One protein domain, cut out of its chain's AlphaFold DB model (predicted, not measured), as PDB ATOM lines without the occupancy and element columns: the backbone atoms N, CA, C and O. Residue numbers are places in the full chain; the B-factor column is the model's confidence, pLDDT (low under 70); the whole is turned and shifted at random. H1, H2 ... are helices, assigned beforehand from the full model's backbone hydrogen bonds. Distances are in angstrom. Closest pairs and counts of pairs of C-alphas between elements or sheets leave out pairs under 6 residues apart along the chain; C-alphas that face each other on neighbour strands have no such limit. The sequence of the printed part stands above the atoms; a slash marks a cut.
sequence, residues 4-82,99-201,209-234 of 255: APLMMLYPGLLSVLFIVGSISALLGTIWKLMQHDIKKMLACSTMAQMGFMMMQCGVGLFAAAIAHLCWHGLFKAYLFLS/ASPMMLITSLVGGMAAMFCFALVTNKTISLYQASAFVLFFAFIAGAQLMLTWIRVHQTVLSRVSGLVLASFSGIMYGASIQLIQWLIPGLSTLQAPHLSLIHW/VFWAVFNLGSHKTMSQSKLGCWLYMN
ATOM      1  N   ALA A   4     147.462 211.165 119.201       79.12
ATOM      2  CA  ALA A   4     146.593 209.986 119.297       79.12
ATOM      3  C   ALA A   4     145.394 210.027 118.326       79.12
ATOM      4  O   ALA A   4     145.196 209.028 117.637       79.12
ATOM      5  N   PRO A   5     144.668 211.156 118.167       79.38
ATOM      6  CA  PRO A   5     143.582 211.238 117.189       79.38
ATOM      7  C   PRO A   5     144.063 211.030 115.747       79.38
ATOM      8  O   PRO A   5     143.423 210.313 114.987       79.38
ATOM      9  N   LEU A   6     145.229 211.581 115.386       81.19
ATOM     10  CA  LEU A   6     145.813 211.405 114.051       81.19
ATOM     11  C   LEU A   6     146.268 209.963 113.802       81.19
ATOM     12  O   LEU A   6     146.057 209.435 112.718       81.19
ATOM     13  N   MET A   7     146.862 209.303 114.799       83.00
ATOM     14  CA  MET A   7     147.299 207.909 114.659       83.00
ATOM     15  C   MET A   7     146.121 206.948 114.456       83.00
ATOM     16  O   MET A   7     146.265 205.981 113.715       83.00
ATOM     17  N   MET A   8     144.957 207.226 115.054       82.00
ATOM     18  CA  MET A   8     143.751 206.412 114.849       82.00
ATOM     19  C   MET A   8     143.190 206.510 113.422       82.00
ATOM     20  O   MET A   8     142.542 205.571 112.969       82.00
ATOM     21  N   LEU A   9     143.472 207.595 112.688       83.06
ATOM     22  CA  LEU A   9     143.071 207.741 111.280       83.06
ATOM     23  C   LEU A   9     143.927 206.896 110.322       83.06
ATOM     24  O   LEU A   9     143.497 206.613 109.207       83.06
ATOM     25  N   TYR A  10     145.122 206.470 110.749       85.94
ATOM     26  CA  TYR A  10     146.072 205.727 109.917       85.94
ATOM     27  C   TYR A  10     146.481 204.401 110.583       85.94
ATOM     28  O   TYR A  10     147.530 204.327 111.231       85.94
ATOM     29  N   PRO A  11     145.721 203.307 110.368       81.56
ATOM     30  CA  PRO A  11     145.996 201.991 110.965       81.56
ATOM     31  C   PRO A  11     147.409 201.443 110.692       81.56
ATOM     32  O   PRO A  11     147.969 200.696 111.501       81.56
ATOM     33  N   GLY A  12     148.018 201.840 109.568       85.25
ATOM     34  CA  GLY A  12     149.403 201.499 109.240       85.25
ATOM     35  C   GLY A  12     150.414 202.055 110.250       85.25
ATOM     36  O   GLY A  12     151.324 201.336 110.655       85.25
ATOM     37  N   LEU A  13     150.226 203.290 110.733       87.88
ATOM     38  CA  LEU A  13     151.118 203.905 111.725       87.88
ATOM     39  C   LEU A  13     151.053 203.181 113.073       87.88
ATOM     40  O   LEU A  13     152.089 202.948 113.693       87.88
ATOM     41  N   LEU A  14     149.854 202.782 113.502       89.81
ATOM     42  CA  LEU A  14     149.649 201.986 114.717       89.81
ATOM     43  C   LEU A  14     150.378 200.637 114.641       89.81
ATOM     44  O   LEU A  14     151.078 200.256 115.580       89.81
ATOM     45  N   SER A  15     150.298 199.968 113.488       89.62
ATOM     46  CA  SER A  15     150.997 198.700 113.242       89.62
ATOM     47  C   SER A  15     152.520 198.866 113.264       89.62
ATOM     48  O   SER A  15     153.216 198.080 113.906       89.62
ATOM     49  N   VAL A  16     153.051 199.914 112.625       91.19
ATOM     50  CA  VAL A  16     154.490 200.231 112.662       91.19
ATOM     51  C   VAL A  16     154.943 200.512 114.095       91.19
ATOM     52  O   VAL A  16     155.951 199.965 114.540       91.19
ATOM     53  N   LEU A  17     154.178 201.309 114.846       92.62
ATOM     54  CA  LEU A  17     154.475 201.626 116.241       92.62
ATOM     55  C   LEU A  17     154.487 200.368 117.119       92.62
ATOM     56  O   LEU A  17     155.376 200.206 117.955       92.62
ATOM     57  N   PHE A  18     153.540 199.454 116.891       93.75
ATOM     58  CA  PHE A  18     153.489 198.169 117.577       93.75
ATOM     59  C   PHE A  18     154.726 197.311 117.286       93.75
ATOM     60  O   PHE A  18     155.320 196.763 118.214       93.75
ATOM     61  N   ILE A  19     155.149 197.218 116.021       93.69
ATOM     62  CA  ILE A  19     156.323 196.432 115.610       93.69
ATOM     63  C   ILE A  19     157.606 197.022 116.204       93.69
ATOM     64  O   ILE A  19     158.382 196.298 116.827       93.69
ATOM     65  N   VAL A  20     157.810 198.336 116.080       95.19
ATOM     66  CA  VAL A  20     158.979 199.026 116.649       95.19
ATOM     67  C   VAL A  20     159.009 198.877 118.173       95.19
ATOM     68  O   VAL A  20     160.053 198.562 118.748       95.19
ATOM     69  N   GLY A  21     157.855 199.031 118.830       95.25
ATOM     70  CA  GLY A  21     157.704 198.789 120.263       95.25
ATOM     71  C   GLY A  21     158.061 197.355 120.657       95.25
ATOM     72  O   GLY A  21     158.808 197.156 121.613       95.25
ATOM     73  N   SER A  22     157.600 196.370 119.881       94.00
ATOM     74  CA  SER A  22     157.866 194.944 120.111       94.00
ATOM     75  C   SER A  22     159.354 194.618 120.000       94.00
ATOM     76  O   SER A  22     159.912 193.980 120.892       94.00
ATOM     77  N   ILE A  23     160.023 195.109 118.952       94.06
ATOM     78  CA  ILE A  23     161.467 194.921 118.757       94.06
ATOM     79  C   ILE A  23     162.244 195.550 119.918       94.06
ATOM     80  O   ILE A  23     163.096 194.895 120.514       94.06
ATOM     81  N   SER A  24     161.921 196.792 120.290       93.81
ATOM     82  CA  SER A  24     162.582 197.492 121.401       93.81
ATOM     83  C   SER A  24     162.384 196.773 122.741       93.81
ATOM     84  O   SER A  24     163.333 196.595 123.512       93.81
ATOM     85  N   ALA A  25     161.169 196.276 122.991       93.50
ATOM     86  CA  ALA A  25     160.843 195.516 124.187       93.50
ATOM     87  C   ALA A  25     161.657 194.214 124.284       93.50
ATOM     88  O   ALA A  25     162.248 193.941 125.329       93.50
ATOM     89  N   LEU A  26     161.746 193.455 123.187       91.06
ATOM     90  CA  LEU A  26     162.506 192.203 123.116       91.06
ATOM     91  C   LEU A  26     164.018 192.424 123.223       91.06
ATOM     92  O   LEU A  26     164.696 191.721 123.969       91.06
ATOM     93  N   LEU A  27     164.564 193.421 122.526       88.75
ATOM     94  CA  LEU A  27     165.985 193.758 122.646       88.75
ATOM     95  C   LEU A  27     166.328 194.177 124.079       88.75
ATOM     96  O   LEU A  27     167.356 193.771 124.619       88.75
ATOM     97  N   GLY A  28     165.441 194.931 124.733       88.31
ATOM     98  CA  GLY A  28     165.626 195.368 126.114       88.31
ATOM     99  C   GLY A  28     165.633 194.223 127.106       88.31
ATOM    100  O   GLY A  28     166.487 194.191 127.994       88.31
ATOM    101  N   THR A  29     164.723 193.260 126.955       86.75
ATOM    102  CA  THR A  29     164.689 192.078 127.821       86.75
ATOM    103  C   THR A  29     165.902 191.183 127.600       86.75
ATOM    104  O   THR A  29     166.500 190.755 128.585       86.75
ATOM    105  N   ILE A  30     166.311 190.955 126.349       86.19
ATOM    106  CA  ILE A  30     167.485 190.140 126.018       86.19
ATOM    107  C   ILE A  30     168.758 190.794 126.564       86.19
ATOM    108  O   ILE A  30     169.468 190.165 127.346       86.19
ATOM    109  N   TRP A  31     169.025 192.065 126.244       83.19
ATOM    110  CA  TRP A  31     170.225 192.750 126.730       83.19
ATOM    111  C   TRP A  31     170.273 192.844 128.250       83.19
ATOM    112  O   TRP A  31     171.345 192.668 128.823       83.19
ATOM    113  N   LYS A  32     169.132 193.034 128.925       82.12
ATOM    114  CA  LYS A  32     169.076 193.051 130.393       82.12
ATOM    115  C   LYS A  32     169.656 191.773 131.014       82.12
ATOM    116  O   LYS A  32     170.313 191.873 132.043       82.12
ATOM    117  N   LEU A  33     169.438 190.604 130.405       77.19
ATOM    118  CA  LEU A  33     169.976 189.321 130.885       77.19
ATOM    119  C   LEU A  33     171.496 189.206 130.719       77.19
ATOM    120  O   LEU A  33     172.130 188.382 131.373       77.19
ATOM    121  N   MET A  34     172.068 190.024 129.840       76.38
ATOM    122  CA  MET A  34     173.484 189.998 129.481       76.38
ATOM    123  C   MET A  34     174.318 190.964 130.322       76.38
ATOM    124  O   MET A  34     175.533 190.806 130.422       76.38
ATOM    125  N   GLN A  35     173.679 191.981 130.909       75.31
ATOM    126  CA  GLN A  35     174.366 193.010 131.680       75.31
ATOM    127  C   GLN A  35     174.761 192.501 133.069       75.31
ATOM    128  O   GLN A  35     173.913 192.083 133.853       75.31
ATOM    129  N   HIS A  36     176.046 192.627 133.398       72.50
ATOM    130  CA  HIS A  36     176.574 192.352 134.738       72.50
ATOM    131  C   HIS A  36     176.465 193.576 135.675       72.50
ATOM    132  O   HIS A  36     176.389 193.440 136.895       72.50
ATOM    133  N   ASP A  37     176.403 194.786 135.108       75.31
ATOM    134  CA  ASP A  37     176.317 196.037 135.864       75.31
ATOM    135  C   ASP A  37     174.862 196.411 136.174       75.31
ATOM    136  O   ASP A  37     174.045 196.582 135.265       75.31
ATOM    137  N   ILE A  38     174.546 196.668 137.449       72.19
ATOM    138  CA  ILE A  38     173.192 197.054 137.895       72.19
ATOM    139  C   ILE A  38     172.684 198.300 137.148       72.19
ATOM    140  O   ILE A  38     171.521 198.353 136.747       72.19
ATOM    141  N   LYS A  39     173.554 199.290 136.905       74.25
ATOM    142  CA  LYS A  39     173.201 200.527 136.184       74.25
ATOM    143  C   LYS A  39     172.809 200.258 134.726       74.25
ATOM    144  O   LYS A  39     171.797 200.777 134.262       74.25
ATOM    145  N   LYS A  40     173.559 199.404 134.019       77.56
ATOM    146  CA  LYS A  40     173.243 199.020 132.633       77.56
ATOM    147  C   LYS A  40     171.999 198.139 132.575       77.56
ATOM    148  O   LYS A  40     171.130 198.363 131.741       77.56
ATOM    149  N   MET A  41     171.845 197.217 133.526       78.94
ATOM    150  CA  MET A  41     170.631 196.411 133.675       78.94
ATOM    151  C   MET A  41     169.384 197.295 133.868       78.94
ATOM    152  O   MET A  41     168.334 197.023 133.283       78.94
ATOM    153  N   LEU A  42     169.489 198.377 134.650       81.44
ATOM    154  CA  LEU A  42     168.413 199.355 134.836       81.44
ATOM    155  C   LEU A  42     168.082 200.121 133.547       81.44
ATOM    156  O   LEU A  42     166.902 200.379 133.310       81.44
ATOM    157  N   ALA A  43     169.079 200.454 132.724       83.38
ATOM    158  CA  ALA A  43     168.879 201.107 131.429       83.38
ATOM    159  C   ALA A  43     168.230 200.163 130.396       83.38
ATOM    160  O   ALA A  43     167.255 200.522 129.731       83.38
ATOM    161  N   CYS A  44     168.676 198.906 130.319       86.25
ATOM    162  CA  CYS A  44     168.017 197.898 129.484       86.25
ATOM    163  C   CYS A  44     166.565 197.665 129.934       86.25
ATOM    164  O   CYS A  44     165.672 197.505 129.103       86.25
ATOM    165  N   SER A  45     166.294 197.728 131.245       87.56
ATOM    166  CA  SER A  45     164.925 197.630 131.755       87.56
ATOM    167  C   SER A  45     164.055 198.815 131.326       87.56
ATOM    168  O   SER A  45     162.881 198.605 131.050       87.56
ATOM    169  N   THR A  46     164.590 200.042 131.274       89.69
ATOM    170  CA  THR A  46     163.823 201.196 130.771       89.69
ATOM    171  C   THR A  46     163.523 201.056 129.288       89.69
ATOM    172  O   THR A  46     162.407 201.351 128.880       89.69
ATOM    173  N   MET A  47     164.472 200.549 128.495       91.94
ATOM    174  CA  MET A  47     164.249 200.310 127.069       91.94
ATOM    175  C   MET A  47     163.125 199.291 126.849       91.94
ATOM    176  O   MET A  47     162.210 199.550 126.073       91.94
ATOM    177  N   ALA A  48     163.126 198.196 127.621       92.81
ATOM    178  CA  ALA A  48     162.064 197.197 127.557       92.81
ATOM    179  C   ALA A  48     160.675 197.780 127.893       92.81
ATOM    180  O   ALA A  48     159.703 197.524 127.186       92.81
ATOM    181  N   GLN A  49     160.588 198.592 128.955       93.94
ATOM    182  CA  GLN A  49     159.325 199.186 129.411       93.94
ATOM    183  C   GLN A  49     158.813 200.286 128.474       93.94
ATOM    184  O   GLN A  49     157.620 200.343 128.193       93.94
ATOM    185  N   MET A  50     159.701 201.117 127.923       94.31
ATOM    186  CA  MET A  50     159.321 202.095 126.900       94.31
ATOM    187  C   MET A  50     158.857 201.405 125.610       94.31
ATOM    188  O   MET A  50     157.859 201.820 125.022       94.31
ATOM    189  N   GLY A  51     159.519 200.315 125.204       94.94
ATOM    190  CA  GLY A  51     159.062 199.455 124.108       94.94
ATOM    191  C   GLY A  51     157.648 198.926 124.344       94.94
ATOM    192  O   GLY A  51     156.784 199.041 123.476       94.94
ATOM    193  N   PHE A  52     157.373 198.446 125.558       94.44
ATOM    194  CA  PHE A  52     156.046 197.972 125.939       94.44
ATOM    195  C   PHE A  52     154.976 199.080 125.925       94.44
ATOM    196  O   PHE A  52     153.872 198.863 125.425       94.44
ATOM    197  N   MET A  53     155.294 200.294 126.383       95.00
ATOM    198  CA  MET A  53     154.383 201.446 126.266       95.00
ATOM    199  C   MET A  53     154.100 201.819 124.807       95.00
ATOM    200  O   MET A  53     152.970 202.183 124.471       95.00
ATOM    201  N   MET A  54     155.096 201.706 123.922       94.25
ATOM    202  CA  MET A  54     154.901 201.896 122.481       94.25
ATOM    203  C   MET A  54     153.987 200.818 121.889       94.25
ATOM    204  O   MET A  54     153.102 201.157 121.108       94.25
ATOM    205  N   MET A  55     154.112 199.555 122.318       94.44
ATOM    206  CA  MET A  55     153.167 198.499 121.930       94.44
ATOM    207  C   MET A  55     151.740 198.832 122.373       94.44
ATOM    208  O   MET A  55     150.824 198.759 121.563       94.44
ATOM    209  N   GLN A  56     151.544 199.262 123.626       93.19
ATOM    210  CA  GLN A  56     150.227 199.675 124.129       93.19
ATOM    211  C   GLN A  56     149.620 200.803 123.278       93.19
ATOM    212  O   GLN A  56     148.439 200.750 122.941       93.19
ATOM    213  N   CYS A  57     150.432 201.782 122.867       92.06
ATOM    214  CA  CYS A  57     150.007 202.813 121.920       92.06
ATOM    215  C   CYS A  57     149.664 202.235 120.537       92.06
ATOM    216  O   CYS A  57     148.693 202.677 119.934       92.06
ATOM    217  N   GLY A  58     150.428 201.255 120.047       90.19
ATOM    218  CA  GLY A  58     150.215 200.599 118.754       90.19
ATOM    219  C   GLY A  58     148.918 199.788 118.668       90.19
ATOM    220  O   GLY A  58     148.328 199.706 117.600       90.19
ATOM    221  N   VAL A  59     148.403 199.275 119.791       91.19
ATOM    222  CA  VAL A  59     147.056 198.661 119.858       91.19
ATOM    223  C   VAL A  59     145.959 199.705 120.155       91.19
ATOM    224  O   VAL A  59     144.810 199.365 120.421       91.19
ATOM    225  N   GLY A  60     146.292 201.000 120.160       88.81
ATOM    226  CA  GLY A  60     145.347 202.087 120.436       88.81
ATOM    227  C   GLY A  60     144.977 202.261 121.916       88.81
ATOM    228  O   GLY A  60     144.052 203.001 122.242       88.81
ATOM    229  N   LEU A  61     145.694 201.616 122.841       90.62
ATOM    230  CA  LEU A  61     145.426 201.657 124.285       90.62
ATOM    231  C   LEU A  61     146.234 202.763 124.972       90.62
ATOM    232  O   LEU A  61     147.047 202.526 125.869       90.62
ATOM    233  N   PHE A  62     145.989 204.005 124.560       91.50
ATOM    234  CA  PHE A  62     146.736 205.173 125.032       91.50
ATOM    235  C   PHE A  62     146.623 205.402 126.544       91.50
ATOM    236  O   PHE A  62     147.628 205.674 127.196       91.50
ATOM    237  N   ALA A  63     145.429 205.231 127.124       91.44
ATOM    238  CA  ALA A  63     145.239 205.361 128.570       91.44
ATOM    239  C   ALA A  63     146.072 204.332 129.359       91.44
ATOM    240  O   ALA A  63     146.665 204.673 130.380       91.44
ATOM    241  N   ALA A  64     146.188 203.098 128.850       91.94
ATOM    242  CA  ALA A  64     147.017 202.059 129.461       91.94
ATOM    243  C   ALA A  64     148.512 202.407 129.414       91.94
ATOM    244  O   ALA A  64     149.217 202.177 130.396       91.94
ATOM    245  N   ALA A  65     148.973 203.013 128.315       93.31
ATOM    246  CA  ALA A  65     150.347 203.493 128.168       93.31
ATOM    247  C   ALA A  65     150.687 204.646 129.117       93.31
ATOM    248  O   ALA A  65     151.762 204.640 129.713       93.31
ATOM    249  N   ILE A  66     149.772 205.598 129.327       93.31
ATOM    250  CA  ILE A  66     149.964 206.664 130.326       93.31
ATOM    251  C   ILE A  66     149.976 206.068 131.739       93.31
ATOM    252  O   ILE A  66     150.848 206.406 132.534       93.31
ATOM    253  N   ALA A  67     149.061 205.140 132.038       93.75
ATOM    254  CA  ALA A  67     148.998 204.485 133.345       93.75
ATOM    255  C   ALA A  67     150.306 203.762 133.642       93.75
ATOM    256  O   ALA A  67     150.900 203.935 134.706       93.75
ATOM    257  N   HIS A  68     150.793 203.006 132.659       94.69
ATOM    258  CA  HIS A  68     152.078 202.345 132.746       94.69
ATOM    259  C   HIS A  68     153.203 203.360 132.969       94.69
ATOM    260  O   HIS A  68     154.035 203.150 133.847       94.69
ATOM    261  N   LEU A  69     153.231 204.467 132.219       94.75
ATOM    262  CA  LEU A  69     154.262 205.500 132.350       94.75
ATOM    263  C   LEU A  69     154.339 206.057 133.770       94.75
ATOM    264  O   LEU A  69     155.438 206.148 134.320       94.75
ATOM    265  N   CYS A  70     153.191 206.344 134.384       94.75
ATOM    266  CA  CYS A  70     153.117 206.786 135.773       94.75
ATOM    267  C   CYS A  70     153.679 205.728 136.734       94.75
ATOM    268  O   CYS A  70     154.594 206.025 137.501       94.75
ATOM    269  N   TRP A  71     153.204 204.479 136.657       94.19
ATOM    270  CA  TRP A  71     153.685 203.394 137.524       94.19
ATOM    271  C   TRP A  71     155.181 203.116 137.355       94.19
ATOM    272  O   TRP A  71     155.902 202.950 138.338       94.19
ATOM    273  N   HIS A  72     155.669 203.106 136.117       93.00
ATOM    274  CA  HIS A  72     157.080 202.907 135.814       93.00
ATOM    275  C   HIS A  72     157.941 204.066 136.332       93.00
ATOM    276  O   HIS A  72     159.003 203.823 136.906       93.00
ATOM    277  N   GLY A  73     157.483 205.312 136.173       92.00
ATOM    278  CA  GLY A  73     158.150 206.498 136.708       92.00
ATOM    279  C   GLY A  73     158.253 206.463 138.233       92.00
ATOM    280  O   GLY A  73     159.349 206.620 138.770       92.00
ATOM    281  N   LEU A  74     157.149 206.157 138.923       92.62
ATOM    282  CA  LEU A  74     157.118 206.002 140.382       92.62
ATOM    283  C   LEU A  74     158.053 204.885 140.855       92.62
ATOM    284  O   LEU A  74     158.847 205.083 141.774       92.62
ATOM    285  N   PHE A  75     158.021 203.727 140.191       88.75
ATOM    286  CA  PHE A  75     158.900 202.606 140.511       88.75
ATOM    287  C   PHE A  75     160.382 202.962 140.331       88.75
ATOM    288  O   PHE A  75     161.217 202.636 141.176       88.75
ATOM    289  N   LYS A  76     160.731 203.662 139.248       85.94
ATOM    290  CA  LYS A  76     162.107 204.110 139.007       85.94
ATOM    291  C   LYS A  76     162.551 205.149 140.033       85.94
ATOM    292  O   LYS A  76     163.654 205.014 140.555       85.94
ATOM    293  N   ALA A  77     161.703 206.121 140.366       87.25
ATOM    294  CA  ALA A  77     161.981 207.099 141.416       87.25
ATOM    295  C   ALA A  77     162.229 206.413 142.769       87.25
ATOM    296  O   ALA A  77     163.224 206.708 143.430       87.25
ATOM    297  N   TYR A  78     161.402 205.425 143.128       87.75
ATOM    298  CA  TYR A  78     161.599 204.611 144.328       87.75
ATOM    299  C   TYR A  78     162.955 203.890 144.330       87.75
ATOM    300  O   TYR A  78     163.676 203.946 145.323       87.75
ATOM    301  N   LEU A  79     163.349 203.257 143.217       81.12
ATOM    302  CA  LEU A  79     164.654 202.593 143.114       81.12
ATOM    303  C   LEU A  79     165.828 203.570 143.262       81.12
ATOM    304  O   LEU A  79     166.820 203.232 143.907       81.12
ATOM    305  N   PHE A  80     165.727 204.773 142.690       79.25
ATOM    306  CA  PHE A  80     166.759 205.799 142.842       79.25
ATOM    307  C   PHE A  80     166.859 206.294 144.290       79.25
ATOM    308  O   PHE A  80     167.962 206.331 144.832       79.25
ATOM    309  N   LEU A  81     165.730 206.581 144.945       81.88
ATOM    310  CA  LEU A  81     165.698 207.003 146.351       81.88
ATOM    311  C   LEU A  81     166.205 205.899 147.300       81.88
ATOM    312  O   LEU A  81     166.965 206.175 148.224       81.88
ATOM    313  N   SER A  82     165.850 204.639 147.032       77.81
ATOM    314  CA  SER A  82     166.287 203.474 147.815       77.81
ATOM    315  C   SER A  82     167.777 203.149 147.627       77.81
ATOM    316  O   SER A  82     168.441 202.666 148.542       77.81
ATOM    317  N   ALA A  99     162.309 177.571 140.865       74.06
ATOM    318  CA  ALA A  99     160.889 177.303 140.658       74.06
ATOM    319  C   ALA A  99     160.657 175.808 140.451       74.06
ATOM    320  O   ALA A  99     161.192 175.218 139.512       74.06
ATOM    321  N   SER A 100     159.816 175.224 141.300       83.94
ATOM    322  CA  SER A 100     159.219 173.929 141.007       83.94
ATOM    323  C   SER A 100     158.056 174.103 140.017       83.94
ATOM    324  O   SER A 100     157.411 175.159 140.008       83.94
ATOM    325  N   PRO A 101     157.732 173.079 139.207       85.50
ATOM    326  CA  PRO A 101     156.561 173.108 138.327       85.50
ATOM    327  C   PRO A 101     155.263 173.433 139.079       85.50
ATOM    328  O   PRO A 101     154.434 174.191 138.586       85.50
ATOM    329  N   MET A 102     155.129 172.951 140.320       87.00
ATOM    330  CA  MET A 102     153.982 173.261 141.174       87.00
ATOM    331  C   MET A 102     153.888 174.758 141.501       87.00
ATOM    332  O   MET A 102     152.803 175.327 141.435       87.00
ATOM    333  N   MET A 103     155.011 175.426 141.802       89.94
ATOM    334  CA  MET A 103     155.014 176.877 142.031       89.94
ATOM    335  C   MET A 103     154.565 177.641 140.782       89.94
ATOM    336  O   MET A 103     153.796 178.595 140.897       89.94
ATOM    337  N   LEU A 104     154.989 177.195 139.595       90.31
ATOM    338  CA  LEU A 104     154.550 177.781 138.328       90.31
ATOM    339  C   LEU A 104     153.041 177.631 138.146       90.31
ATOM    340  O   LEU A 104     152.371 178.638 137.942       90.31
ATOM    341  N   ILE A 105     152.494 176.427 138.319       91.50
ATOM    342  CA  ILE A 105     151.047 176.185 138.208       91.50
ATOM    343  C   ILE A 105     150.276 177.060 139.203       91.50
ATOM    344  O   ILE A 105     149.339 177.752 138.811       91.50
ATOM    345  N   THR A 106     150.707 177.114 140.468       91.50
ATOM    346  CA  THR A 106     150.053 177.981 141.463       91.50
ATOM    347  C   THR A 106     150.132 179.458 141.086       91.50
ATOM    348  O   THR A 106     149.178 180.189 141.321       91.50
ATOM    349  N   SER A 107     151.217 179.904 140.450       94.25
ATOM    350  CA  SER A 107     151.347 181.294 140.009       94.25
ATOM    351  C   SER A 107     150.401 181.656 138.864       94.25
ATOM    352  O   SER A 107     149.921 182.785 138.815       94.25
ATOM    353  N   LEU A 108     150.050 180.701 137.992       95.81
ATOM    354  CA  LEU A 108     149.055 180.930 136.939       95.81
ATOM    355  C   LEU A 108     147.679 181.255 137.534       95.81
ATOM    356  O   LEU A 108     146.964 182.083 136.977       95.81
ATOM    357  N   VAL A 109     147.339 180.689 138.699       95.94
ATOM    358  CA  VAL A 109     146.112 181.043 139.435       95.94
ATOM    359  C   VAL A 109     146.134 182.517 139.855       95.94
ATOM    360  O   VAL A 109     145.144 183.219 139.672       95.94
ATOM    361  N   GLY A 110     147.275 183.018 140.337       95.88
ATOM    362  CA  GLY A 110     147.456 184.446 140.628       95.88
ATOM    363  C   GLY A 110     147.350 185.330 139.393       95.88
ATOM    364  O   GLY A 110     146.749 186.398 139.456       95.88
ATOM    365  N   GLY A 111     147.873 184.867 138.255       96.50
ATOM    366  CA  GLY A 111     147.684 185.534 136.967       96.50
ATOM    367  C   GLY A 111     146.210 185.641 136.581       96.50
ATOM    368  O   GLY A 111     145.746 186.725 136.231       96.50
ATOM    369  N   MET A 112     145.452 184.544 136.690       96.44
ATOM    370  CA  MET A 112     144.013 184.539 136.398       96.44
ATOM    371  C   MET A 112     143.246 185.478 137.329       96.44
ATOM    372  O   MET A 112     142.396 186.233 136.864       96.44
ATOM    373  N   ALA A 113     143.573 185.475 138.624       96.44
ATOM    374  CA  ALA A 113     142.948 186.358 139.603       96.44
ATOM    375  C   ALA A 113     143.242 187.838 139.312       96.44
ATOM    376  O   ALA A 113     142.319 188.650 139.278       96.44
ATOM    377  N   ALA A 114     144.497 188.188 139.007       96.38
ATOM    378  CA  ALA A 114     144.876 189.546 138.622       96.38
ATOM    379  C   ALA A 114     144.155 190.005 137.343       96.38
ATOM    380  O   ALA A 114     143.627 191.115 137.300       96.38
ATOM    381  N   MET A 115     144.087 189.141 136.322       95.19
ATOM    382  CA  MET A 115     143.368 189.406 135.072       95.19
ATOM    383  C   MET A 115     141.868 189.613 135.310       95.19
ATOM    384  O   MET A 115     141.288 190.554 134.772       95.19
ATOM    385  N   PHE A 116     141.244 188.763 136.128       94.50
ATOM    386  CA  PHE A 116     139.825 188.859 136.456       94.50
ATOM    387  C   PHE A 116     139.514 190.141 137.236       94.50
ATOM    388  O   PHE A 116     138.640 190.905 136.835       94.50
ATOM    389  N   CYS A 117     140.276 190.438 138.291       94.44
ATOM    390  CA  CYS A 117     140.129 191.679 139.047       94.44
ATOM    391  C   CYS A 117     140.348 192.922 138.172       94.44
ATOM    392  O   CYS A 117     139.596 193.888 138.276       94.44
ATOM    393  N   PHE A 118     141.336 192.894 137.275       94.31
ATOM    394  CA  PHE A 118     141.552 193.962 136.303       94.31
ATOM    395  C   PHE A 118     140.347 194.141 135.362       94.31
ATOM    396  O   PHE A 118     139.923 195.273 135.107       94.31
ATOM    397  N   ALA A 119     139.778 193.042 134.852       92.94
ATOM    398  CA  ALA A 119     138.601 193.070 133.983       92.94
ATOM    399  C   ALA A 119     137.378 193.662 134.701       92.94
ATOM    400  O   ALA A 119     136.699 194.515 134.130       92.94
ATOM    401  N   LEU A 120     137.156 193.263 135.962       92.06
ATOM    402  CA  LEU A 120     136.084 193.789 136.808       92.06
ATOM    403  C   LEU A 120     136.209 195.296 137.006       92.06
ATOM    404  O   LEU A 120     135.243 196.017 136.791       92.06
ATOM    405  N   VAL A 121     137.398 195.781 137.377       92.38
ATOM    406  CA  VAL A 121     137.587 197.218 137.598       92.38
ATOM    407  C   VAL A 121     137.375 197.980 136.301       92.38
ATOM    408  O   VAL A 121     136.616 198.933 136.283       92.38
ATOM    409  N   THR A 122     137.983 197.548 135.198       87.56
ATOM    410  CA  THR A 122     137.935 198.294 133.930       87.56
ATOM    411  C   THR A 122     136.613 198.176 133.164       87.56
ATOM    412  O   THR A 122     136.470 198.839 132.133       87.56
ATOM    413  N   ASN A 123     135.655 197.364 133.637       85.31
ATOM    414  CA  ASN A 123     134.410 197.021 132.935       85.31
ATOM    415  C   ASN A 123     134.648 196.558 131.484       85.31
ATOM    416  O   ASN A 123     133.842 196.810 130.586       85.31
ATOM    417  N   LYS A 124     135.794 195.919 131.218       79.94
ATOM    418  CA  LYS A 124     136.139 195.414 129.885       79.94
ATOM    419  C   LYS A 124     135.684 193.969 129.755       79.94
ATOM    420  O   LYS A 124     135.924 193.150 130.636       79.94
ATOM    421  N   THR A 125     135.067 193.644 128.623       76.69
ATOM    422  CA  THR A 125     134.713 192.259 128.317       76.69
ATOM    423  C   THR A 125     135.978 191.442 128.061       76.69
ATOM    424  O   THR A 125     136.932 191.907 127.424       76.69
ATOM    425  N   ILE A 126     135.985 190.200 128.549       76.56
ATOM    426  CA  ILE A 126     137.048 189.222 128.290       76.56
ATOM    427  C   ILE A 126     136.792 188.620 126.904       76.56
ATOM    428  O   ILE A 126     136.373 187.476 126.762       76.56
ATOM    429  N   SER A 127     136.963 189.435 125.862       80.44
ATOM    430  CA  SER A 127     136.822 189.003 124.473       80.44
ATOM    431  C   SER A 127     138.189 188.956 123.796       80.44
ATOM    432  O   SER A 127     138.992 189.874 123.937       80.44
ATOM    433  N   LEU A 128     138.456 187.884 123.048       77.06
ATOM    434  CA  LEU A 128     139.760 187.639 122.414       77.06
ATOM    435  C   LEU A 128     140.023 188.539 121.191       77.06
ATOM    436  O   LEU A 128     141.160 188.684 120.756       77.06
ATOM    437  N   TYR A 129     138.979 189.153 120.636       77.00
ATOM    438  CA  TYR A 129     139.061 189.938 119.399       77.00
ATOM    439  C   TYR A 129     139.284 191.437 119.629       77.00
ATOM    440  O   TYR A 129     139.600 192.171 118.690       77.00
ATOM    441  N   GLN A 130     139.099 191.911 120.861       85.62
ATOM    442  CA  GLN A 130     139.245 193.320 121.208       85.62
ATOM    443  C   GLN A 130     140.660 193.629 121.694       85.62
ATOM    444  O   GLN A 130     141.309 192.801 122.327       85.62
ATOM    445  N   ALA A 131     141.098 194.873 121.496       85.88
ATOM    446  CA  ALA A 131     142.359 195.379 122.037       85.88
ATOM    447  C   ALA A 131     142.504 195.153 123.557       85.88
ATOM    448  O   ALA A 131     143.619 194.991 124.048       85.88
ATOM    449  N   SER A 132     141.401 195.076 124.317       86.56
ATOM    450  CA  SER A 132     141.421 194.763 125.755       86.56
ATOM    451  C   SER A 132     142.120 193.438 126.080       86.56
ATOM    452  O   SER A 132     142.772 193.360 127.124       86.56
ATOM    453  N   ALA A 133     142.077 192.439 125.188       90.12
ATOM    454  CA  ALA A 133     142.793 191.175 125.371       90.12
ATOM    455  C   ALA A 133     144.310 191.371 125.492       90.12
ATOM    456  O   ALA A 133     144.958 190.638 126.237       90.12
ATOM    457  N   PHE A 134     144.874 192.396 124.841       92.19
ATOM    458  CA  PHE A 134     146.291 192.728 124.973       92.19
ATOM    459  C   PHE A 134     146.646 193.077 126.424       92.19
ATOM    460  O   PHE A 134     147.552 192.485 127.006       92.19
ATOM    461  N   VAL A 135     145.914 194.004 127.049       91.38
ATOM    462  CA  VAL A 135     146.214 194.419 128.431       91.38
ATOM    463  C   VAL A 135     145.835 193.331 129.434       91.38
ATOM    464  O   VAL A 135     146.574 193.134 130.393       91.38
ATOM    465  N   LEU A 136     144.761 192.573 129.188       92.94
ATOM    466  CA  LEU A 136     144.388 191.419 130.016       92.94
ATOM    467  C   LEU A 136     145.491 190.353 130.042       92.94
ATOM    468  O   LEU A 136     145.851 189.871 131.113       92.94
ATOM    469  N   PHE A 137     146.081 190.037 128.889       94.19
ATOM    470  CA  PHE A 137     147.183 189.082 128.787       94.19
ATOM    471  C   PHE A 137     148.425 189.531 129.565       94.19
ATOM    472  O   PHE A 137     149.019 188.748 130.307       94.19
ATOM    473  N   PHE A 138     148.818 190.800 129.449       94.25
ATOM    474  CA  PHE A 138     149.963 191.304 130.207       94.25
ATOM    475  C   PHE A 138     149.657 191.479 131.700       94.25
ATOM    476  O   PHE A 138     150.553 191.268 132.516       94.25
ATOM    477  N   ALA A 139     148.409 191.776 132.080       94.44
ATOM    478  CA  ALA A 139     147.966 191.742 133.475       94.44
ATOM    479  C   ALA A 139     148.042 190.318 134.052       94.44
ATOM    480  O   ALA A 139     148.528 190.138 135.168       94.44
ATOM    481  N   PHE A 140     147.658 189.305 133.267       96.12
ATOM    482  CA  PHE A 140     147.822 187.895 133.617       96.12
ATOM    483  C   PHE A 140     149.297 187.535 133.847       96.12
ATOM    484  O   PHE A 140     149.643 187.021 134.912       96.12
ATOM    485  N   ILE A 141     150.186 187.854 132.896       95.69
ATOM    486  CA  ILE A 141     151.627 187.575 133.028       95.69
ATOM    487  C   ILE A 141     152.215 188.297 134.245       95.69
ATOM    488  O   ILE A 141     152.974 187.697 135.008       95.69
ATOM    489  N   ALA A 142     151.876 189.573 134.445       94.81
ATOM    490  CA  ALA A 142     152.377 190.360 135.567       94.81
ATOM    491  C   ALA A 142     151.904 189.795 136.916       94.81
ATOM    492  O   ALA A 142     152.724 189.622 137.819       94.81
ATOM    493  N   GLY A 143     150.620 189.438 137.033       96.50
ATOM    494  CA  GLY A 143     150.056 188.808 138.227       96.50
ATOM    495  C   GLY A 143     150.688 187.449 138.527       96.50
ATOM    496  O   GLY A 143     151.071 187.183 139.669       96.50
ATOM    497  N   ALA A 144     150.896 186.623 137.496       96.25
ATOM    498  CA  ALA A 144     151.578 185.342 137.640       96.25
ATOM    499  C   ALA A 144     153.034 185.528 138.082       96.25
ATOM    500  O   ALA A 144     153.487 184.890 139.031       96.25
ATOM    501  N   GLN A 145     153.769 186.453 137.459       95.38
ATOM    502  CA  GLN A 145     155.153 186.742 137.829       95.38
ATOM    503  C   GLN A 145     155.271 187.273 139.263       95.38
ATOM    504  O   GLN A 145     156.199 186.892 139.984       95.38
ATOM    505  N   LEU A 146     154.347 188.136 139.685       94.56
ATOM    506  CA  LEU A 146     154.301 188.683 141.037       94.56
ATOM    507  C   LEU A 146     154.068 187.567 142.059       94.56
ATOM    508  O   LEU A 146     154.869 187.416 142.984       94.56
ATOM    509  N   MET A 147     153.042 186.734 141.855       95.06
ATOM    510  CA  MET A 147     152.748 185.613 142.751       95.06
ATOM    511  C   MET A 147     153.915 184.622 142.811       95.06
ATOM    512  O   MET A 147     154.313 184.191 143.892       95.06
ATOM    513  N   LEU A 148     154.513 184.295 141.663       93.50
ATOM    514  CA  LEU A 148     155.658 183.391 141.586       93.50
ATOM    515  C   LEU A 148     156.860 183.921 142.371       93.50
ATOM    516  O   LEU A 148     157.509 183.170 143.099       93.50
ATOM    517  N   THR A 149     157.156 185.213 142.229       91.81
ATOM    518  CA  THR A 149     158.270 185.857 142.933       91.81
ATOM    519  C   THR A 149     158.020 185.857 144.440       91.81
ATOM    520  O   THR A 149     158.915 185.502 145.203       91.81
ATOM    521  N   TRP A 150     156.792 186.161 144.866       92.69
ATOM    522  CA  TRP A 150     156.395 186.156 146.274       92.69
ATOM    523  C   TRP A 150     156.537 184.772 146.924       92.69
ATOM    524  O   TRP A 150     157.151 184.630 147.983       92.69
ATOM    525  N   ILE A 151     156.046 183.725 146.252       91.81
ATOM    526  CA  ILE A 151     156.143 182.339 146.734       91.81
ATOM    527  C   ILE A 151     157.608 181.888 146.836       91.81
ATOM    528  O   ILE A 151     157.975 181.230 147.810       91.81
ATOM    529  N   ARG A 152     158.466 182.258 145.872       89.25
ATOM    530  CA  ARG A 152     159.898 181.896 145.895       89.25
ATOM    531  C   ARG A 152     160.659 182.525 147.062       89.25
ATOM    532  O   ARG A 152     161.615 181.916 147.540       89.25
ATOM    533  N   VAL A 153     160.254 183.722 147.491       88.00
ATOM    534  CA  VAL A 153     160.886 184.440 148.604       88.00
ATOM    535  C   VAL A 153     160.476 183.843 149.948       88.00
ATOM    536  O   VAL A 153     161.337 183.591 150.782       88.00
ATOM    537  N   HIS A 154     159.183 183.588 150.160       87.50
ATOM    538  CA  HIS A 154     158.678 183.225 151.488       87.50
ATOM    539  C   HIS A 154     158.519 181.715 151.729       87.50
ATOM    540  O   HIS A 154     158.551 181.300 152.879       87.50
ATOM    541  N   GLN A 155     158.343 180.893 150.686       84.38
ATOM    542  CA  GLN A 155     158.291 179.414 150.722       84.38
ATOM    543  C   GLN A 155     157.302 178.759 151.717       84.38
ATOM    544  O   GLN A 155     157.321 177.543 151.896       84.38
ATOM    545  N   THR A 156     156.385 179.513 152.323       88.31
ATOM    546  CA  THR A 156     155.352 178.997 153.241       88.31
ATOM    547  C   THR A 156     154.012 178.773 152.538       88.31
ATOM    548  O   THR A 156     153.746 179.342 151.479       88.31
ATOM    549  N   VAL A 157     153.103 177.995 153.131       86.44
ATOM    550  CA  VAL A 157     151.721 177.870 152.618       86.44
ATOM    551  C   VAL A 157     151.001 179.225 152.648       86.44
ATOM    552  O   VAL A 157     150.336 179.588 151.678       86.44
ATOM    553  N   LEU A 158     151.227 180.027 153.696       91.62
ATOM    554  CA  LEU A 158     150.685 181.383 153.820       91.62
ATOM    555  C   LEU A 158     151.159 182.317 152.692       91.62
ATOM    556  O   LEU A 158     150.424 183.220 152.284       91.62
ATOM    557  N   SER A 159     152.350 182.079 152.126       90.19
ATOM    558  CA  SER A 159     152.837 182.832 150.963       90.19
ATOM    559  C   SER A 159     151.961 182.647 149.724       90.19
ATOM    560  O   SER A 159     151.845 183.562 148.918       90.19
ATOM    561  N   ARG A 160     151.283 181.500 149.576       92.50
ATOM    562  CA  ARG A 160     150.379 181.268 148.439       92.50
ATOM    563  C   ARG A 160     149.128 182.133 148.548       92.50
ATOM    564  O   ARG A 160     148.714 182.726 147.558       92.50
ATOM    565  N   VAL A 161     148.570 182.243 149.755       93.81
ATOM    566  CA  VAL A 161     147.379 183.061 150.024       93.81
ATOM    567  C   VAL A 161     147.717 184.547 149.934       93.81
ATOM    568  O   VAL A 161     147.073 185.278 149.188       93.81
ATOM    569  N   SER A 162     148.769 184.995 150.624       94.12
ATOM    570  CA  SER A 162     149.196 186.403 150.561       94.12
ATOM    571  C   SER A 162     149.661 186.808 149.158       94.12
ATOM    572  O   SER A 162     149.351 187.910 148.715       94.12
ATOM    573  N   GLY A 163     150.315 185.908 148.415       94.50
ATOM    574  CA  GLY A 163     150.689 186.128 147.018       94.50
ATOM    575  C   GLY A 163     149.481 186.267 146.089       94.50
ATOM    576  O   GLY A 163     149.497 187.125 145.209       94.50
ATOM    577  N   LEU A 164     148.418 185.484 146.309       96.12
ATOM    578  CA  LEU A 164     147.160 185.616 145.570       96.12
ATOM    579  C   LEU A 164     146.484 186.963 145.856       96.12
ATOM    580  O   LEU A 164     146.095 187.658 144.922       96.12
ATOM    581  N   VAL A 165     146.397 187.361 147.130       96.69
ATOM    582  CA  VAL A 165     145.845 188.666 147.530       96.69
ATOM    583  C   VAL A 165     146.635 189.807 146.888       96.69
ATOM    584  O   VAL A 165     146.038 190.720 146.320       96.69
ATOM    585  N   LEU A 166     147.969 189.732 146.913       96.19
ATOM    586  CA  LEU A 166     148.838 190.744 146.317       96.19
ATOM    587  C   LEU A 166     148.679 190.813 144.788       96.19
ATOM    588  O   LEU A 166     148.611 191.909 144.230       96.19
ATOM    589  N   ALA A 167     148.575 189.665 144.109       96.69
ATOM    590  CA  ALA A 167     148.339 189.606 142.668       96.69
ATOM    591  C   ALA A 167     146.987 190.238 142.297       96.69
ATOM    592  O   ALA A 167     146.942 191.126 141.443       96.69
ATOM    593  N   SER A 168     145.908 189.866 142.990       97.06
ATOM    594  CA  SER A 168     144.576 190.454 142.798       97.06
ATOM    595  C   SER A 168     144.581 191.961 143.044       97.06
ATOM    596  O   SER A 168     144.113 192.727 142.200       97.06
ATOM    597  N   PHE A 169     145.182 192.408 144.151       96.69
ATOM    598  CA  PHE A 169     145.304 193.827 144.484       96.69
ATOM    599  C   PHE A 169     146.064 194.608 143.405       96.69
ATOM    600  O   PHE A 169     145.639 195.694 143.016       96.69
ATOM    601  N   SER A 170     147.143 194.040 142.859       95.38
ATOM    602  CA  SER A 170     147.888 194.673 141.765       95.38
ATOM    603  C   SER A 170     147.041 194.842 140.494       95.38
ATOM    604  O   SER A 170     147.101 195.896 139.858       95.38
ATOM    605  N   GLY A 171     146.193 193.857 140.167       95.12
ATOM    606  CA  GLY A 171     145.245 193.936 139.053       95.12
ATOM    607  C   GLY A 171     144.209 195.044 139.249       95.12
ATOM    608  O   GLY A 171     143.968 195.826 138.327       95.12
ATOM    609  N   ILE A 172     143.663 195.166 140.467       95.75
ATOM    610  CA  ILE A 172     142.738 196.245 140.851       95.75
ATOM    611  C   ILE A 172     143.416 197.607 140.705       95.75
ATOM    612  O   ILE A 172     142.879 198.492 140.043       95.75
ATOM    613  N   MET A 173     144.607 197.777 141.285       95.75
ATOM    614  CA  MET A 173     145.339 199.047 141.258       95.75
ATOM    615  C   MET A 173     145.689 199.488 139.842       95.75
ATOM    616  O   MET A 173     145.497 200.655 139.489       95.75
ATOM    617  N   TYR A 174     146.153 198.563 139.000       94.81
ATOM    618  CA  TYR A 174     146.450 198.893 137.614       94.81
ATOM    619  C   TYR A 174     145.174 199.239 136.833       94.81
ATOM    620  O   TYR A 174     145.139 200.265 136.153       94.81
ATOM    621  N   GLY A 175     144.095 198.464 136.987       94.00
ATOM    622  CA  GLY A 175     142.801 198.760 136.361       94.00
ATOM    623  C   GLY A 175     142.241 200.126 136.772       94.00
ATOM    624  O   GLY A 175     141.875 200.927 135.912       94.00
ATOM    625  N   ALA A 176     142.273 200.430 138.071       95.19
ATOM    626  CA  ALA A 176     141.819 201.704 138.624       95.19
ATOM    627  C   ALA A 176     142.646 202.876 138.084       95.19
ATOM    628  O   ALA A 176     142.097 203.919 137.744       95.19
ATOM    629  N   SER A 177     143.962 202.697 137.919       94.88
ATOM    630  CA  SER A 177     144.820 203.738 137.342       94.88
ATOM    631  C   SER A 177     144.479 204.058 135.881       94.88
ATOM    632  O   SER A 177     144.524 205.220 135.481       94.88
ATOM    633  N   ILE A 178     144.066 203.059 135.089       92.94
ATOM    634  CA  ILE A 178     143.606 203.285 133.711       92.94
ATOM    635  C   ILE A 178     142.288 204.058 133.709       92.94
ATOM    636  O   ILE A 178     142.145 204.996 132.926       92.94
ATOM    637  N   GLN A 179     141.346 203.696 134.581       92.19
ATOM    638  CA  GLN A 179     140.083 204.425 134.711       92.19
ATOM    639  C   GLN A 179     140.297 205.865 135.161       92.19
ATOM    640  O   GLN A 179     139.703 206.774 134.590       92.19
ATOM    641  N   LEU A 180     141.196 206.085 136.120       93.56
ATOM    642  CA  LEU A 180     141.572 207.419 136.569       93.56
ATOM    643  C   LEU A 180     142.108 208.264 135.406       93.56
ATOM    644  O   LEU A 180     141.718 209.416 135.258       93.56
ATOM    645  N   ILE A 181     142.931 207.694 134.525       92.56
ATOM    646  CA  ILE A 181     143.417 208.410 133.337       92.56
ATOM    647  C   ILE A 181     142.312 208.659 132.312       92.56
ATOM    648  O   ILE A 181     142.280 209.731 131.713       92.56
ATOM    649  N   GLN A 182     141.408 207.704 132.101       90.44
ATOM    650  CA  GLN A 182     140.257 207.897 131.212       90.44
ATOM    651  C   GLN A 182     139.316 208.987 131.730       90.44
ATOM    652  O   GLN A 182     138.762 209.736 130.934       90.44
ATOM    653  N   TRP A 183     139.171 209.098 133.050       90.00
ATOM    654  CA  TRP A 183     138.405 210.156 133.694       90.00
ATOM    655  C   TRP A 183     139.101 211.519 133.584       90.00
ATOM    656  O   TRP A 183     138.463 212.500 133.217       90.00
ATOM    657  N   LEU A 184     140.419 211.578 133.817       91.62
ATOM    658  CA  LEU A 184     141.213 212.808 133.682       91.62
ATOM    659  C   LEU A 184     141.326 213.299 132.231       91.62
ATOM    660  O   LEU A 184     141.460 214.498 131.997       91.62
ATOM    661  N   ILE A 185     141.306 212.388 131.254       89.62
ATOM    662  CA  ILE A 185     141.433 212.704 129.827       89.62
ATOM    663  C   ILE A 185     140.310 212.003 129.041       89.62
ATOM    664  O   ILE A 185     140.562 211.010 128.348       89.62
ATOM    665  N   PRO A 186     139.071 212.536 129.082       82.50
ATOM    666  CA  PRO A 186     137.919 211.921 128.420       82.50
ATOM    667  C   PRO A 186     138.101 211.750 126.907       82.50
ATOM    668  O   PRO A 186     137.605 210.796 126.323       82.50
ATOM    669  N   GLY A 187     138.885 212.615 126.255       79.38
ATOM    670  CA  GLY A 187     139.171 212.506 124.818       79.38
ATOM    671  C   GLY A 187     139.915 211.228 124.401       79.38
ATOM    672  O   GLY A 187     139.996 210.940 123.214       79.38
ATOM    673  N   LEU A 188     140.468 210.456 125.347       78.06
ATOM    674  CA  LEU A 188     141.091 209.158 125.064       78.06
ATOM    675  C   LEU A 188     140.102 207.988 125.128       78.06
ATOM    676  O   LEU A 188     140.404 206.931 124.578       78.06
ATOM    677  N   SER A 189     138.958 208.136 125.804       69.38
ATOM    678  CA  SER A 189     137.969 207.057 125.945       69.38
ATOM    679  C   SER A 189     137.079 206.912 124.710       69.38
ATOM    680  O   SER A 189     136.594 205.817 124.435       69.38
ATOM    681  N   THR A 190     136.919 207.991 123.939       65.25
ATOM    682  CA  THR A 190     136.144 208.029 122.691       65.25
ATOM    683  C   THR A 190     136.880 207.418 121.500       65.25
ATOM    684  O   THR A 190     136.261 207.111 120.483       65.25
ATOM    685  N   LEU A 191     138.197 207.215 121.607       74.94
ATOM    686  CA  LEU A 191     138.996 206.603 120.554       74.94
ATOM    687  C   LEU A 191     138.765 205.088 120.544       74.94
ATOM    688  O   LEU A 191     139.251 204.357 121.411       74.94
ATOM    689  N   GLN A 192     138.022 204.610 119.547       71.88
ATOM    690  CA  GLN A 192     137.766 203.187 119.372       71.88
ATOM    691  C   GLN A 192     139.061 202.473 118.968       71.88
ATOM    692  O   GLN A 192     139.635 202.733 117.913       71.88
ATOM    693  N   ALA A 193     139.545 201.589 119.839       78.00
ATOM    694  CA  ALA A 193     140.755 200.825 119.573       78.00
ATOM    695  C   ALA A 193     140.523 199.804 118.442       78.00
ATOM    696  O   ALA A 193     139.453 199.185 118.394       78.00
ATOM    697  N   PRO A 194     141.511 199.598 117.553       77.06
ATOM    698  CA  PRO A 194     141.405 198.626 116.473       77.06
ATOM    699  C   PRO A 194     141.307 197.188 117.002       77.06
ATOM    700  O   PRO A 194     141.728 196.867 118.116       77.06
ATOM    701  N   HIS A 195     140.766 196.299 116.169       83.75
ATOM    702  CA  HIS A 195     140.747 194.864 116.444       83.75
ATOM    703  C   HIS A 195     142.160 194.266 116.403       83.75
ATOM    704  O   HIS A 195     143.039 194.740 115.678       83.75
ATOM    705  N   LEU A 196     142.373 193.191 117.165       85.38
ATOM    706  CA  LEU A 196     143.661 192.500 117.189       85.38
ATOM    707  C   LEU A 196     143.883 191.716 115.892       85.38
ATOM    708  O   LEU A 196     143.157 190.775 115.582       85.38
ATOM    709  N   SER A 197     144.929 192.083 115.154       88.25
ATOM    710  CA  SER A 197     145.433 191.312 114.011       88.25
ATOM    711  C   SER A 197     146.314 190.126 114.440       88.25
ATOM    712  O   SER A 197     146.759 190.040 115.587       88.25
ATOM    713  N   LEU A 198     146.640 189.248 113.485       89.25
ATOM    714  CA  LEU A 198     147.529 188.095 113.686       89.25
ATOM    715  C   LEU A 198     148.896 188.482 114.276       89.25
ATOM    716  O   LEU A 198     149.436 187.758 115.108       89.25
ATOM    717  N   ILE A 199     149.440 189.641 113.886       89.56
ATOM    718  CA  ILE A 199     150.739 190.133 114.373       89.56
ATOM    719  C   ILE A 199     150.703 190.349 115.889       89.56
ATOM    720  O   ILE A 199     151.655 189.998 116.586       89.56
ATOM    721  N   HIS A 200     149.599 190.884 116.414       91.50
ATOM    722  CA  HIS A 200     149.457 191.121 117.848       91.50
ATOM    723  C   HIS A 200     149.467 189.804 118.626       91.50
ATOM    724  O   HIS A 200     150.211 189.670 119.595       91.50
ATOM    725  N   TRP A 201     148.714 188.809 118.151       91.38
ATOM    726  CA  TRP A 201     148.686 187.467 118.734       91.38
ATOM    727  C   TRP A 201     150.041 186.765 118.669       91.38
ATOM    728  O   TRP A 201     150.479 186.187 119.665       91.38
ATOM    729  N   VAL A 209     155.870 182.745 125.650       90.69
ATOM    730  CA  VAL A 209     156.921 181.724 125.512       90.69
ATOM    731  C   VAL A 209     158.203 182.185 126.197       90.69
ATOM    732  O   VAL A 209     158.783 181.430 126.976       90.69
ATOM    733  N   PHE A 210     158.626 183.432 125.973       88.75
ATOM    734  CA  PHE A 210     159.823 183.981 126.613       88.75
ATOM    735  C   PHE A 210     159.702 183.971 128.145       88.75
ATOM    736  O   PHE A 210     160.626 183.554 128.844       88.75
ATOM    737  N   TRP A 211     158.535 184.354 128.672       90.25
ATOM    738  CA  TRP A 211     158.226 184.293 130.099       90.25
ATOM    739  C   TRP A 211     158.281 182.860 130.652       90.25
ATOM    740  O   TRP A 211     158.877 182.636 131.710       90.25
ATOM    741  N   ALA A 212     157.719 181.883 129.936       87.81
ATOM    742  CA  ALA A 212     157.732 180.479 130.341       87.81
ATOM    743  C   ALA A 212     159.157 179.897 130.339       87.81
ATOM    744  O   ALA A 212     159.592 179.327 131.341       87.81
ATOM    745  N   VAL A 213     159.918 180.104 129.259       85.50
ATOM    746  CA  VAL A 213     161.318 179.657 129.118       85.50
ATOM    747  C   VAL A 213     162.194 180.230 130.232       85.50
ATOM    748  O   VAL A 213     163.004 179.509 130.824       85.50
ATOM    749  N   PHE A 214     162.013 181.514 130.556       83.31
ATOM    750  CA  PHE A 214     162.756 182.173 131.626       83.31
ATOM    751  C   PHE A 214     162.442 181.565 132.999       83.31
ATOM    752  O   PHE A 214     163.349 181.277 133.782       83.31
ATOM    753  N   ASN A 215     161.164 181.315 133.285       84.75
ATOM    754  CA  ASN A 215     160.732 180.811 134.585       84.75
ATOM    755  C   ASN A 215     160.962 179.309 134.796       84.75
ATOM    756  O   ASN A 215     161.154 178.895 135.940       84.75
ATOM    757  N   LEU A 216     161.008 178.514 133.722       80.69
ATOM    758  CA  LEU A 216     161.382 177.094 133.753       80.69
ATOM    759  C   LEU A 216     162.898 176.882 133.925       80.69
ATOM    760  O   LEU A 216     163.345 175.784 134.250       80.69
ATOM    761  N   GLY A 217     163.705 177.934 133.754       71.50
ATOM    762  CA  GLY A 217     165.156 177.883 133.940       71.50
ATOM    763  C   GLY A 217     165.933 177.310 132.751       71.50
ATOM    764  O   GLY A 217     167.152 177.159 132.856       71.50
ATOM    765  N   SER A 218     165.275 177.060 131.614       62.00
ATOM    766  CA  SER A 218     165.895 176.538 130.383       62.00
ATOM    767  C   SER A 218     166.990 177.451 129.818       62.00
ATOM    768  O   SER A 218     167.890 176.982 129.123       62.00
ATOM    769  N   HIS A 219     166.990 178.742 130.174       63.91
ATOM    770  CA  HIS A 219     168.063 179.678 129.820       63.91
ATOM    771  C   HIS A 219     169.449 179.224 130.322       63.91
ATOM    772  O   HIS A 219     170.447 179.459 129.645       63.91
ATOM    773  N   LYS A 220     169.536 178.552 131.484       63.81
ATOM    774  CA  LYS A 220     170.824 178.072 132.025       63.81
ATOM    775  C   LYS A 220     171.435 176.967 131.162       63.81
ATOM    776  O   LYS A 220     172.641 176.957 130.955       63.81
ATOM    777  N   THR A 221     170.603 176.083 130.614       59.59
ATOM    778  CA  THR A 221     171.032 175.056 129.652       59.59
ATOM    779  C   THR A 221     171.449 175.697 128.328       59.59
ATOM    780  O   THR A 221     172.448 175.312 127.728       59.59
ATOM    781  N   MET A 222     170.726 176.735 127.891       59.16
ATOM    782  CA  MET A 222     171.027 177.440 126.644       59.16
ATOM    783  C   MET A 222     172.352 178.212 126.713       59.16
ATOM    784  O   MET A 222     173.113 178.172 125.748       59.16
ATOM    785  N   SER A 223     172.683 178.837 127.851       60.00
ATOM    786  CA  SER A 223     173.956 179.558 128.030       60.00
ATOM    787  C   SER A 223     175.185 178.643 128.070       60.00
ATOM    788  O   SER A 223     176.300 179.129 127.918       60.00
ATOM    789  N   GLN A 224     174.997 177.337 128.277       67.06
ATOM    790  CA  GLN A 224     176.067 176.335 128.239       67.06
ATOM    791  C   GLN A 224     176.314 175.781 126.823       67.06
ATOM    792  O   GLN A 224     177.326 175.127 126.585       67.06
ATOM    793  N   SER A 225     175.422 176.052 125.865       74.81
ATOM    794  CA  SER A 225     175.603 175.650 124.465       74.81
ATOM    795  C   SER A 225     176.575 176.579 123.723       74.81
ATOM    796  O   SER A 225     176.629 177.780 123.996       74.81
ATOM    797  N   LYS A 226     177.305 176.059 122.721       74.94
ATOM    798  CA  LYS A 226     178.199 176.874 121.865       74.94
ATOM    799  C   LYS A 226     177.461 178.041 121.199       74.94
ATOM    800  O   LYS A 226     177.988 179.147 121.141       74.94
ATOM    801  N   LEU A 227     176.230 177.801 120.742       71.06
ATOM    802  CA  LEU A 227     175.392 178.813 120.101       71.06
ATOM    803  C   LEU A 227     174.927 179.883 121.098       71.06
ATOM    804  O   LEU A 227     174.958 181.067 120.780       71.06
ATOM    805  N   GLY A 228     174.577 179.488 122.324       71.25
ATOM    806  CA  GLY A 228     174.256 180.425 123.400       71.25
ATOM    807  C   GLY A 228     175.453 181.267 123.827       71.25
ATOM    808  O   GLY A 228     175.295 182.461 124.043       71.25
ATOM    809  N   CYS A 229     176.654 180.685 123.878       73.81
ATOM    810  CA  CYS A 229     177.882 181.421 124.175       73.81
ATOM    811  C   CYS A 229     178.234 182.417 123.056       73.81
ATOM    812  O   CYS A 229     178.564 183.566 123.337       73.81
ATOM    813  N   TRP A 230     178.085 182.016 121.788       79.69
ATOM    814  CA  TRP A 230     178.280 182.901 120.636       79.69
ATOM    815  C   TRP A 230     177.269 184.053 120.609       79.69
ATOM    816  O   TRP A 230     177.666 185.213 120.503       79.69
ATOM    817  N   LEU A 231     175.974 183.752 120.776       74.44
ATOM    818  CA  LEU A 231     174.927 184.769 120.896       74.44
ATOM    819  C   LEU A 231     175.210 185.695 122.073       74.44
ATOM    820  O   LEU A 231     175.085 186.910 121.934       74.44
ATOM    821  N   TYR A 232     175.633 185.123 123.206       75.50
ATOM    822  CA  TYR A 232     175.960 185.888 124.393       75.50
ATOM    823  C   TYR A 232     177.070 186.891 124.106       75.50
ATOM    824  O   TYR A 232     176.912 188.082 124.356       75.50
ATOM    825  N   MET A 233     178.170 186.428 123.516       78.38
ATOM    826  CA  MET A 233     179.323 187.278 123.261       78.38
ATOM    827  C   MET A 233     179.034 188.340 122.196       78.38
ATOM    828  O   MET A 233     179.437 189.490 122.358       78.38
ATOM    829  N   ASN A 234     178.278 188.000 121.149       80.81
ATOM    830  CA  ASN A 234     177.910 188.949 120.099       80.81
ATOM    831  C   ASN A 234     176.998 190.073 120.629       80.81
ATOM    832  O   ASN A 234     177.252 191.257 120.404       80.81
TER     833      ASN A 234
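What this domain is: This is residues 4 to 82, 99 to 201 and 209 to 234 of the 255 residues of the protein "Proton_antipo_M domain-containing protein" of Legionella sp. TUM19329 (UniProt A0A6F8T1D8). Two groups of long helices join at a corner: H2, H3 and H4 run back and forth in a row, and H5, H6 and H7 form an up-and-down bundle, each helix running against the one before it. The groups meet where residues 63 to 67 of H4 pack on residues 174 to 182 of H7, while the short H9, H10 and H11 lead round to the last residue of H2. The printed part has 208 residues with eleven named helices, H1 to H11 along the chain, and no named strand: the class is all helix. It is compact, with a radius of gyration of the C-alphas of 18.0 A and spans of 49 by 44 by 38 A.

How they stand to each other: H1, residues 4 to 9, and H2, residues 11 to 34, touch only at the corner, and only just, with 3 pairs of C-alphas within 8 A, the closest Met 7 and Leu 13 at 6.3 A. H2 forms a hairpin with H3, residues 38 to 58, at a shallow tilt of 19 degrees; the closest C-alphas, of Ala 25 and Ala 48, are 4.0 A apart. H3, with residues 49 to 57 alone, touches H4, residues 62 to 82, in a second hairpin at 12 degrees, closest at the C-alphas of Met 53 and Ala 65, 4.9 A. H4 touches the hub H7, residues 157 to 184, at a steep tilt of 57 degrees, closest at the C-alphas of Ala 67 and Ile 178, 5.5 A. H5, residues 101 to 122, and H6, residues 132 to 154, form a hairpin at a steep tilt of 45 degrees, with the C-alphas of Gly 111 and Ala 144 closest at 4.0 A. H6 and H7 form another, at a shallow tilt of 34 degrees, only just short of steep; their closest C-alphas, of Met 147 and Gly 163, are 4.8 A apart. H5 and H7 touch and run the same way at 29 degrees, closest at the C-alphas of Ala 114 and Ser 168, 4.3 A. H8, residues 198 to 201, and H2 are near each other, with 7 pairs of C-alphas within 10 A. H9, residues 209 to 216, is close to but not clearly touching H6, the C-alphas of Ile 141 and Trp 211 being 7.9 A apart. H10, residues 218 to 223, and H11, residues 226 to 234, touch only at the corner, and only just, with 3 pairs of C-alphas within 8 A, the closest Met 222 and Gly 228 at 5.5 A. Every O i to N i+4 pair is within hydrogen-bond range in H3, H4, H6, H9, H10 and H11, against 1 of 2 in H1, 19 of 20 in H2, 16 of 18 in H5 and 23 of 24 in H7; H8 is too short for one.

Where its parts are: H1 begins at C-alpha 4, (146.593, 209.986, 119.297). H2 measures 35.2 A, H3 and H4 30.1 A each, H5 31.6 A, H6 33.1 A and H7 41.1 A from C-alpha 157, (151.721, 177.870, 152.618). H11 ends at C-alpha 234, (177.910, 188.949, 120.099).

The domain as a whole: The C-alphas farthest apart, of Pro 186 and Lys 226, are 53.8 A apart. Residues 83 to 98 and 202 to 208 are not printed, with C-alpha gaps of 27.7 A and 12.1 A. The link from H7 to H8 is long, 13 residues. The mean pLDDT of the printed part is 87.2; residues 189 to 190 and 218 to 224 are under 70.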